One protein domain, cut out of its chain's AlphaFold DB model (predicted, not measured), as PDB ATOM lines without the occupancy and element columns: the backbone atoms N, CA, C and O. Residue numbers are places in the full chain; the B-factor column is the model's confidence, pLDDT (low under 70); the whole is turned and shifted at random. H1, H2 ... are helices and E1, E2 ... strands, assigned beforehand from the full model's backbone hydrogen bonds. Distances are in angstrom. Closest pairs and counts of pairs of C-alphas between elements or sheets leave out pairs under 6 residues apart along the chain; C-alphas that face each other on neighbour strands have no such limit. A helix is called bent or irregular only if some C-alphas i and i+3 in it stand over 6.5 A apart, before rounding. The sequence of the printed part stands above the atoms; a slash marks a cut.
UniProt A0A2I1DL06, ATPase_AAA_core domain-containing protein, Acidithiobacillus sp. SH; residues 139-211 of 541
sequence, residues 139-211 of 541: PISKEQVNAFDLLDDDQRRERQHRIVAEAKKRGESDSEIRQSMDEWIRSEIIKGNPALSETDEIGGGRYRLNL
ATOM      1  N   PRO A 139     272.503 217.920 207.109       91.62
ATOM      2  CA  PRO A 139     272.405 217.887 205.657       91.62
ATOM      3  C   PRO A 139     271.305 216.909 205.225       91.62
ATOM      4  O   PRO A 139     271.173 215.832 205.808       91.62
ATOM      5  N   ILE A 140     270.549 217.267 204.189       91.38
ATOM      6  CA  ILE A 140     269.500 216.417 203.606       91.38
ATOM      7  C   ILE A 140     269.628 216.321 202.081       91.38
ATOM      8  O   ILE A 140     270.198 217.196 201.422       91.38
ATOM      9  N   SER A 141     269.108 215.236 201.508       91.12
ATOM     10  CA  SER A 141     269.105 214.997 200.063       91.12
ATOM     11  C   SER A 141     267.996 215.774 199.340       91.12
ATOM     12  O   SER A 141     267.075 216.314 199.954       91.12
ATOM     13  N   LYS A 142     268.047 215.802 198.000       91.25
ATOM     14  CA  LYS A 142     266.997 216.419 197.167       91.25
ATOM     15  C   LYS A 142     265.645 215.731 197.369       91.25
ATOM     16  O   LYS A 142     264.615 216.394 197.402       91.25
ATOM     17  N   GLU A 143     265.659 214.411 197.512       89.19
ATOM     18  CA  GLU A 143     264.476 213.580 197.733       89.19
ATOM     19  C   GLU A 143     263.836 213.904 199.085       89.19
ATOM     20  O   GLU A 143     262.618 214.043 199.169       89.19
ATOM     21  N   GLN A 144     264.657 214.111 200.120       90.00
ATOM     22  CA  GLN A 144     264.182 214.515 201.441       90.00
ATOM     23  C   GLN A 144     263.573 215.923 201.431       90.00
ATOM     24  O   GLN A 144     262.542 216.119 202.060       90.00
ATOM     25  N   VAL A 145     264.132 216.885 200.680       91.94
ATOM     26  CA  VAL A 145     263.499 218.211 200.493       91.94
ATOM     27  C   VAL A 145     262.127 218.068 199.836       91.94
ATOM     28  O   VAL A 145     261.159 218.674 200.287       91.94
ATOM     29  N   ASN A 146     262.019 217.237 198.798       91.19
ATOM     30  CA  ASN A 146     260.753 217.019 198.099       91.19
ATOM     31  C   ASN A 146     259.673 216.404 199.012       91.19
ATOM     32  O   ASN A 146     258.491 216.635 198.780       91.19
ATOM     33  N   ALA A 147     260.048 215.665 200.063       90.06
ATOM     34  CA  ALA A 147     259.097 215.119 201.034       90.06
ATOM     35  C   ALA A 147     258.375 216.203 201.866       90.06
ATOM     36  O   ALA A 147     257.310 215.938 202.418       90.06
ATOM     37  N   PHE A 148     258.908 217.432 201.917       92.19
ATOM     38  CA  PHE A 148     258.242 218.592 202.526       92.19
ATOM     39  C   PHE A 148     257.214 219.255 201.593       92.19
ATOM     40  O   PHE A 148     256.527 220.191 202.002       92.19
ATOM     41  N   ASP A 149     257.074 218.784 200.348       91.31
ATOM     42  CA  ASP A 149     256.047 219.254 199.421       91.31
ATOM     43  C   ASP A 149     254.693 218.597 199.709       91.31
ATOM     44  O   ASP A 149     254.305 217.602 199.093       91.31
ATOM     45  N   LEU A 150     253.968 219.169 200.664       88.62
ATOM     46  CA  LEU A 150     252.692 218.644 201.155       88.62
ATOM     47  C   LEU A 150     251.479 219.014 200.284       88.62
ATOM     48  O   LEU A 150     250.348 218.715 200.663       88.62
ATOM     49  N   LEU A 151     251.704 219.682 199.147       90.00
ATOM     50  CA  LEU A 151     250.654 220.038 198.197       90.00
ATOM     51  C   LEU A 151     250.058 218.790 197.530       90.00
ATOM     52  O   LEU A 151     250.778 217.831 197.240       90.00
ATOM     53  N   ASP A 152     248.759 218.833 197.241       91.25
ATOM     54  CA  ASP A 152     248.099 217.816 196.417       91.25
ATOM     55  C   ASP A 152     248.471 217.942 194.924       91.25
ATOM     56  O   ASP A 152     249.156 218.877 194.497       91.25
ATOM     57  N   ASP A 153     248.051 216.971 194.107       89.88
ATOM     58  CA  ASP A 153     248.424 216.914 192.689       89.88
ATOM     59  C   ASP A 153     247.911 218.111 191.874       89.88
ATOM     60  O   ASP A 153     248.587 218.548 190.937       89.88
ATOM     61  N   ASP A 154     246.752 218.669 192.225       91.31
ATOM     62  CA  ASP A 154     246.185 219.818 191.521       91.31
ATOM     63  C   ASP A 154     246.936 221.099 191.904       91.31
ATOM     64  O   ASP A 154     247.383 221.843 191.029       91.31
ATOM     65  N   GLN A 155     247.214 221.297 193.193       91.88
ATOM     66  CA  GLN A 155     248.044 222.393 193.696       91.88
ATOM     67  C   GLN A 155     249.470 222.355 193.127       91.88
ATOM     68  O   GLN A 155     250.040 223.394 192.774       91.88
ATOM     69  N   ARG A 156     250.061 221.160 192.982       90.44
ATOM     70  CA  ARG A 156     251.377 220.980 192.344       90.44
ATOM     71  C   ARG A 156     251.355 221.404 190.877       90.44
ATOM     72  O   ARG A 156     252.289 222.079 190.436       90.44
ATOM     73  N   ARG A 157     250.298 221.064 190.129       90.12
ATOM     74  CA  ARG A 157     250.111 221.505 188.732       90.12
ATOM     75  C   ARG A 157     249.926 223.015 188.638       90.12
ATOM     76  O   ARG A 157     250.542 223.650 187.784       90.12
ATOM     77  N   GLU A 158     249.136 223.606 189.530       90.88
ATOM     78  CA  GLU A 158     248.952 225.058 189.589       90.88
ATOM     79  C   GLU A 158     250.267 225.793 189.869       90.88
ATOM     80  O   GLU A 158     250.595 226.761 189.172       90.88
ATOM     81  N   ARG A 159     251.066 225.309 190.830       92.88
ATOM     82  CA  ARG A 159     252.418 225.829 191.087       92.88
ATOM     83  C   ARG A 159     253.291 225.727 189.841       92.88
ATOM     84  O   ARG A 159     253.906 226.717 189.459       92.88
ATOM     85  N   GLN A 160     253.323 224.570 189.178       89.62
ATOM     86  CA  GLN A 160     254.107 224.393 187.952       89.62
ATOM     87  C   GLN A 160     253.686 225.380 186.858       89.62
ATOM     88  O   GLN A 160     254.542 226.038 186.270       89.62
ATOM     89  N   HIS A 161     252.386 225.552 186.612       92.62
ATOM     90  CA  HIS A 161     251.894 226.533 185.643       92.62
ATOM     91  C   HIS A 161     252.302 227.966 186.006       92.62
ATOM     92  O   HIS A 161     252.716 228.720 185.122       92.62
ATOM     93  N   ARG A 162     252.238 228.335 187.294       93.69
ATOM     94  CA  ARG A 162     252.694 229.643 187.789       93.69
ATOM     95  C   ARG A 162     254.185 229.849 187.529       93.69
ATOM     96  O   ARG A 162     254.548 230.855 186.924       93.69
ATOM     97  N   ILE A 163     255.026 228.889 187.915       90.12
ATOM     98  CA  ILE A 163     256.481 228.948 187.714       90.12
ATOM     99  C   ILE A 163     256.820 229.080 186.221       90.12
ATOM    100  O   ILE A 163     257.588 229.962 185.841       90.12
ATOM    101  N   VAL A 164     256.206 228.264 185.352       90.38
ATOM    102  CA  VAL A 164     256.412 228.345 183.893       90.38
ATOM    103  C   VAL A 164     256.006 229.718 183.356       90.38
ATOM    104  O   VAL A 164     256.734 230.309 182.560       90.38
ATOM    105  N   ALA A 165     254.850 230.240 183.774       89.75
ATOM    106  CA  ALA A 165     254.374 231.545 183.326       89.75
ATOM    107  C   ALA A 165     255.312 232.684 183.765       89.75
ATOM    108  O   ALA A 165     255.547 233.615 182.993       89.75
ATOM    109  N   GLU A 166     255.867 232.616 184.977       89.69
ATOM    110  CA  GLU A 166     256.858 233.577 185.468       89.69
ATOM    111  C   GLU A 166     258.190 233.480 184.718       89.69
ATOM    112  O   GLU A 166     258.733 234.513 184.324       89.69
ATOM    113  N   ALA A 167     258.692 232.274 184.453       88.12
ATOM    114  CA  ALA A 167     259.941 232.073 183.718       88.12
ATOM    115  C   ALA A 167     259.838 232.550 182.257       88.12
ATOM    116  O   ALA A 167     260.713 233.265 181.768       88.12
ATOM    117  N   LYS A 168     258.706 232.285 181.587       88.38
ATOM    118  CA  LYS A 168     258.439 232.816 180.238       88.38
ATOM    119  C   LYS A 168     258.398 234.342 180.210       88.38
ATOM    120  O   LYS A 168     258.890 234.948 179.263       88.38
ATOM    121  N   LYS A 169     257.860 234.985 181.254       90.44
ATOM    122  CA  LYS A 169     257.898 236.454 181.390       90.44
ATOM    123  C   LYS A 169     259.318 236.996 181.580       90.44
ATOM    124  O   LYS A 169     259.573 238.126 181.176       90.44
ATOM    125  N   ARG A 170     260.229 236.214 182.170       87.88
ATOM    126  CA  ARG A 170     261.658 236.556 182.309       87.88
ATOM    127  C   ARG A 170     262.464 236.320 181.025       87.88
ATOM    128  O   ARG A 170     263.630 236.691 180.982       87.88
ATOM    129  N   GLY A 171     261.838 235.775 179.979       88.06
ATOM    130  CA  GLY A 171     262.469 235.524 178.683       88.06
ATOM    131  C   GLY A 171     263.197 234.183 178.584       88.06
ATOM    132  O   GLY A 171     263.950 233.995 177.634       88.06
ATOM    133  N   GLU A 172     262.981 233.263 179.528       88.19
ATOM    134  CA  GLU A 172     263.595 231.933 179.490       88.19
ATOM    135  C   GLU A 172     262.965 231.038 178.417       88.19
ATOM    136  O   GLU A 172     261.750 231.046 178.187       88.19
ATOM    137  N   SER A 173     263.802 230.242 177.755       88.94
ATOM    138  CA  SER A 173     263.390 229.266 176.750       88.94
ATOM    139  C   SER A 173     262.715 228.042 177.377       88.94
ATOM    140  O   SER A 173     262.982 227.658 178.515       88.94
ATOM    141  N   ASP A 174     261.885 227.341 176.596       85.88
ATOM    142  CA  ASP A 174     261.235 226.101 177.050       85.88
ATOM    143  C   ASP A 174     262.253 225.011 177.469       85.88
ATOM    144  O   ASP A 174     261.929 224.153 178.293       85.88
ATOM    145  N   SER A 175     263.483 225.030 176.934       86.31
ATOM    146  CA  SER A 175     264.572 224.137 177.356       86.31
ATOM    147  C   SER A 175     265.161 224.505 178.717       86.31
ATOM    148  O   SER A 175     265.366 223.611 179.535       86.31
ATOM    149  N   GLU A 176     265.398 225.794 178.976       84.81
ATOM    150  CA  GLU A 176     265.940 226.285 180.255       84.81
ATOM    151  C   GLU A 176     264.942 226.050 181.392       84.81
ATOM    152  O   GLU A 176     265.306 225.530 182.448       84.81
ATOM    153  N   ILE A 177     263.656 226.299 181.121       86.50
ATOM    154  CA  ILE A 177     262.556 226.048 182.058       86.50
ATOM    155  C   ILE A 177     262.515 224.576 182.473       86.50
ATOM    156  O   ILE A 177     262.372 224.272 183.654       86.50
ATOM    157  N   ARG A 178     262.648 223.640 181.524       86.06
ATOM    158  CA  ARG A 178     262.631 222.199 181.834       86.06
ATOM    159  C   ARG A 178     263.833 221.763 182.664       86.06
ATOM    160  O   ARG A 178     263.674 220.897 183.514       86.06
ATOM    161  N   GLN A 179     265.009 222.333 182.412       86.69
ATOM    162  CA  GLN A 179     266.229 221.986 183.146       86.69
ATOM    163  C   GLN A 179     266.214 222.522 184.584       86.69
ATOM    164  O   GLN A 179     266.702 221.841 185.485       86.69
ATOM    165  N   SER A 180     265.612 223.694 184.806       90.00
ATOM    166  CA  SER A 180     265.621 224.382 186.106       90.00
ATOM    167  C   SER A 180     264.352 224.168 186.943       90.00
ATOM    168  O   SER A 180     264.331 224.527 188.120       90.00
ATOM    169  N   MET A 181     263.301 223.558 186.376       88.88
ATOM    170  CA  MET A 181     261.992 223.382 187.026       88.88
ATOM    171  C   MET A 181     262.096 222.794 188.436       88.88
ATOM    172  O   MET A 181     261.577 223.364 189.395       88.88
ATOM    173  N   ASP A 182     262.797 221.668 188.574       88.69
ATOM    174  CA  ASP A 182     262.927 220.970 189.853       88.69
ATOM    175  C   ASP A 182     263.683 221.804 190.896       88.69
ATOM    176  O   ASP A 182     263.449 221.676 192.097       88.69
ATOM    177  N   GLU A 183     264.618 222.646 190.456       88.44
ATOM    178  CA  GLU A 183     265.372 223.539 191.333       88.44
ATOM    179  C   GLU A 183     264.510 224.698 191.831       88.44
ATOM    180  O   GLU A 183     264.519 224.996 193.025       88.44
ATOM    181  N   TRP A 184     263.688 225.290 190.965       90.06
ATOM    182  CA  TRP A 184     262.744 226.328 191.377       90.06
ATOM    183  C   TRP A 184     261.662 225.799 192.311       90.06
ATOM    184  O   TRP A 184     261.347 226.462 193.298       90.06
ATOM    185  N   ILE A 185     261.147 224.593 192.053       91.62
ATOM    186  CA  ILE A 185     260.200 223.923 192.951       91.62
ATOM    187  C   ILE A 185     260.819 223.752 194.342       91.62
ATOM    188  O   ILE A 185     260.202 224.141 195.333       91.62
ATOM    189  N   ARG A 186     262.051 223.231 194.432       92.94
ATOM    190  CA  ARG A 186     262.758 223.093 195.716       92.94
ATOM    191  C   ARG A 186     262.977 224.437 196.404       92.94
ATOM    192  O   ARG A 186     262.724 224.537 197.599       92.94
ATOM    193  N   SER A 187     263.367 225.472 195.660       90.88
ATOM    194  CA  SER A 187     263.530 226.823 196.208       90.88
ATOM    195  C   SER A 187     262.221 227.367 196.799       90.88
ATOM    196  O   SER A 187     262.238 228.021 197.841       90.88
ATOM    197  N   GLU A 188     261.073 227.084 196.175       92.00
ATOM    198  CA  GLU A 188     259.761 227.477 196.700       92.00
ATOM    199  C   GLU A 188     259.375 226.681 197.956       92.00
ATOM    200  O   GLU A 188     258.910 227.282 198.925       92.00
ATOM    201  N   ILE A 189     259.643 225.368 197.992       92.50
ATOM    202  CA  ILE A 189     259.447 224.527 199.190       92.50
ATOM    203  C   ILE A 189     260.277 225.064 200.365       92.50
ATOM    204  O   ILE A 189     259.753 225.239 201.463       92.50
ATOM    205  N   ILE A 190     261.555 225.374 200.128       93.50
ATOM    206  CA  ILE A 190     262.478 225.884 201.151       93.50
ATOM    207  C   ILE A 190     262.016 227.246 201.672       93.50
ATOM    208  O   ILE A 190     261.948 227.453 202.878       93.50
ATOM    209  N   LYS A 191     261.607 228.164 200.788       91.88
ATOM    210  CA  LYS A 191     261.038 229.461 201.200       91.88
ATOM    211  C   LYS A 191     259.739 229.314 201.991       91.88
ATOM    212  O   LYS A 191     259.440 230.163 202.825       91.88
ATOM    213  N   GLY A 192     258.969 228.264 201.715       91.19
ATOM    214  CA  GLY A 192     257.708 227.969 202.385       91.19
ATOM    215  C   GLY A 192     257.849 227.289 203.747       91.19
ATOM    216  O   GLY A 192     256.855 227.235 204.468       91.19
ATOM    217  N   ASN A 193     259.031 226.776 204.121       93.44
ATOM    218  CA  ASN A 193     259.232 226.072 205.388       93.44
ATOM    219  C   ASN A 193     260.462 226.595 206.156       93.44
ATOM    220  O   ASN A 193     261.595 226.362 205.736       93.44
ATOM    221  N   PRO A 194     260.280 227.219 207.336       93.00
ATOM    222  CA  PRO A 194     261.372 227.839 208.086       93.00
ATOM    223  C   PRO A 194     262.338 226.840 208.748       93.00
ATOM    224  O   PRO A 194     263.302 227.267 209.383       93.00
ATOM    225  N   ALA A 195     262.070 225.534 208.669       94.44
ATOM    226  CA  ALA A 195     263.009 224.493 209.080       94.44
ATOM    227  C   ALA A 195     264.025 224.146 207.978       94.44
ATOM    228  O   ALA A 195     265.035 223.515 208.280       94.44
ATOM    229  N   LEU A 196     263.778 224.536 206.724       95.38
ATOM    230  CA  LEU A 196     264.650 224.250 205.588       95.38
ATOM    231  C   LEU A 196     265.525 225.456 205.239       95.38
ATOM    232  O   LEU A 196     265.086 226.604 205.298       95.38
ATOM    233  N   SER A 197     266.761 225.194 204.821       93.06
ATOM    234  CA  SER A 197     267.662 226.223 204.298       93.06
ATOM    235  C   SER A 197     268.605 225.680 203.221       93.06
ATOM    236  O   SER A 197     268.830 224.472 203.115       93.06
ATOM    237  N   GLU A 198     269.148 226.588 202.406       90.06
ATOM    238  CA  GLU A 198     270.228 226.303 201.453       90.06
ATOM    239  C   GLU A 198     271.559 226.831 202.004       90.06
ATOM    240  O   GLU A 198     271.596 227.884 202.642       90.06
ATOM    241  N   THR A 199     272.645 226.096 201.761       81.75
ATOM    242  CA  THR A 199     274.018 226.505 202.071       81.75
ATOM    243  C   THR A 199     274.931 226.267 200.871       81.75
ATOM    244  O   THR A 199     274.803 225.259 200.173       81.75
ATOM    245  N   ASP A 200     275.880 227.182 200.671       70.06
ATOM    246  CA  ASP A 200     276.930 227.090 199.649       70.06
ATOM    247  C   ASP A 200     278.252 226.528 200.219       70.06
ATOM    248  O   ASP A 200     279.306 226.603 199.585       70.06
ATOM    249  N   GLU A 201     278.226 225.977 201.438       64.94
ATOM    250  CA  GLU A 201     279.408 225.434 202.114       64.94
ATOM    251  C   GLU A 201     280.046 224.261 201.349       64.94
ATOM    252  O   GLU A 201     279.426 223.233 201.066       64.94
ATOM    253  N   ILE A 202     281.346 224.389 201.069       49.41
ATOM    254  CA  ILE A 202     282.135 223.388 200.346       49.41
ATOM    255  C   ILE A 202     282.277 222.124 201.209       49.41
ATOM    256  O   ILE A 202     282.950 222.138 202.236       49.41
ATOM    257  N   GLY A 203     281.671 221.017 200.770       53.97
ATOM    258  CA  GLY A 203     281.741 219.709 201.437       53.97
ATOM    259  C   GLY A 203     280.540 219.371 202.332       53.97
ATOM    260  O   GLY A 203     280.416 218.222 202.755       53.97
ATOM    261  N   GLY A 204     279.632 220.325 202.570       58.00
ATOM    262  CA  GLY A 204     278.312 220.087 203.160       58.00
ATOM    263  C   GLY A 204     277.259 219.829 202.078       58.00
ATOM    264  O   GLY A 204     277.382 220.299 200.949       58.00
ATOM    265  N   GLY A 205     276.213 219.060 202.386       69.00
ATOM    266  CA  GLY A 205     275.062 218.958 201.482       69.00
ATOM    267  C   GLY A 205     274.412 220.334 201.278       69.00
ATOM    268  O   GLY A 205     274.240 221.065 202.250       69.00
ATOM    269  N   ARG A 206     274.028 220.671 200.035       85.88
ATOM    270  CA  ARG A 206     273.428 221.975 199.662       85.88
ATOM    271  C   ARG A 206     272.199 222.351 200.498       85.88
ATOM    272  O   ARG A 206     271.940 223.529 200.709       85.88
ATOM    273  N   TYR A 207     271.430 221.364 200.948       91.44
ATOM    274  CA  TYR A 207     270.197 221.572 201.701       91.44
ATOM    275  C   TYR A 207     270.381 221.151 203.152       91.44
ATOM    276  O   TYR A 207     270.962 220.096 203.431       91.44
ATOM    277  N   ARG A 208     269.845 221.953 204.074       93.25
ATOM    278  CA  ARG A 208     269.867 221.676 205.509       93.25
ATOM    279  C   ARG A 208     268.458 221.661 206.088       93.25
ATOM    280  O   ARG A 208     267.586 222.406 205.646       93.25
ATOM    281  N   LEU A 209     268.265 220.819 207.097       95.06
ATOM    282  CA  LEU A 209     267.053 220.743 207.907       95.06
ATOM    283  C   LEU A 209     267.397 221.043 209.365       95.06
ATOM    284  O   LEU A 209     268.155 220.286 209.974       95.06
ATOM    285  N   ASN A 210     266.821 222.107 209.922       95.81
ATOM    286  CA  ASN A 210     266.881 222.418 211.346       95.81
ATOM    287  C   ASN A 210     265.878 221.536 212.106       95.81
ATOM    288  O   ASN A 210     264.679 221.819 212.157       95.81
ATOM    289  N   LEU A 211     266.386 220.469 212.721       95.62
ATOM    290  CA  LEU A 211     265.591 219.519 213.497       95.62
ATOM    291  C   LEU A 211     265.137 220.076 214.842       95.62
ATOM    292  O   LEU A 211     264.240 219.504 215.440       95.62
TER     293      LEU A 211
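Overview. This is residues 139 to 211 of the 541 residues of the protein "ATPase_AAA_core domain-containing protein" of Acidithiobacillus sp. SH (UniProt A0A2I1DL06). Two long helices, H2 and H3, make a V; the far end of H3, residues 186 to 191, reaches a small head of short helix H1 and the strand hairpin E1 E2. The printed part has 73 residues, with H1, H2, H3, E1, E2 in that order, mostly helix; the sheet E1 - E2 is antiparallel. It is only just compact, close to loose: radius of gyration of the C-alphas 13.4 A, spans 35 by 29 by 17 A.

Along the chain. H1, residues 142 to 146, begins at C-alpha (266.997, 216.419, 197.167). H2, residues 153 to 169, is 24.5 A long. H3, residues 174 to 192, 25.6 A, is irregular, C-alphas 179 and 182 being 7.5 A apart, with a kink of 50 degrees near residue 181. E1 is residues 196 to 198; E2, residues 207 to 210, ends at C-alpha (266.881, 222.418, 211.346).

Arrangement. H3 touches H1 with residues 186 to 190 alone, closest C-alphas Asn 146 and Arg 186, 6.8 A. H2 and H3 touch, closest C-alphas Ala 167 and Ile 177, 6.8 A, at a steep tilt of 60 degrees, opposite ways. In hairpin E1 E2, N 197 and O 208 are 3.0 A apart. Every O i to N i+4 pair is within hydrogen-bond range in H1 and H2, 13 of 15 in H3.

Size, cuts and confidence. The farthest C-alphas, Gly 171 and Leu 211, are 38.4 A apart. The printed part has no cut and no long link; pLDDT is under 70 at residues 201 to 205.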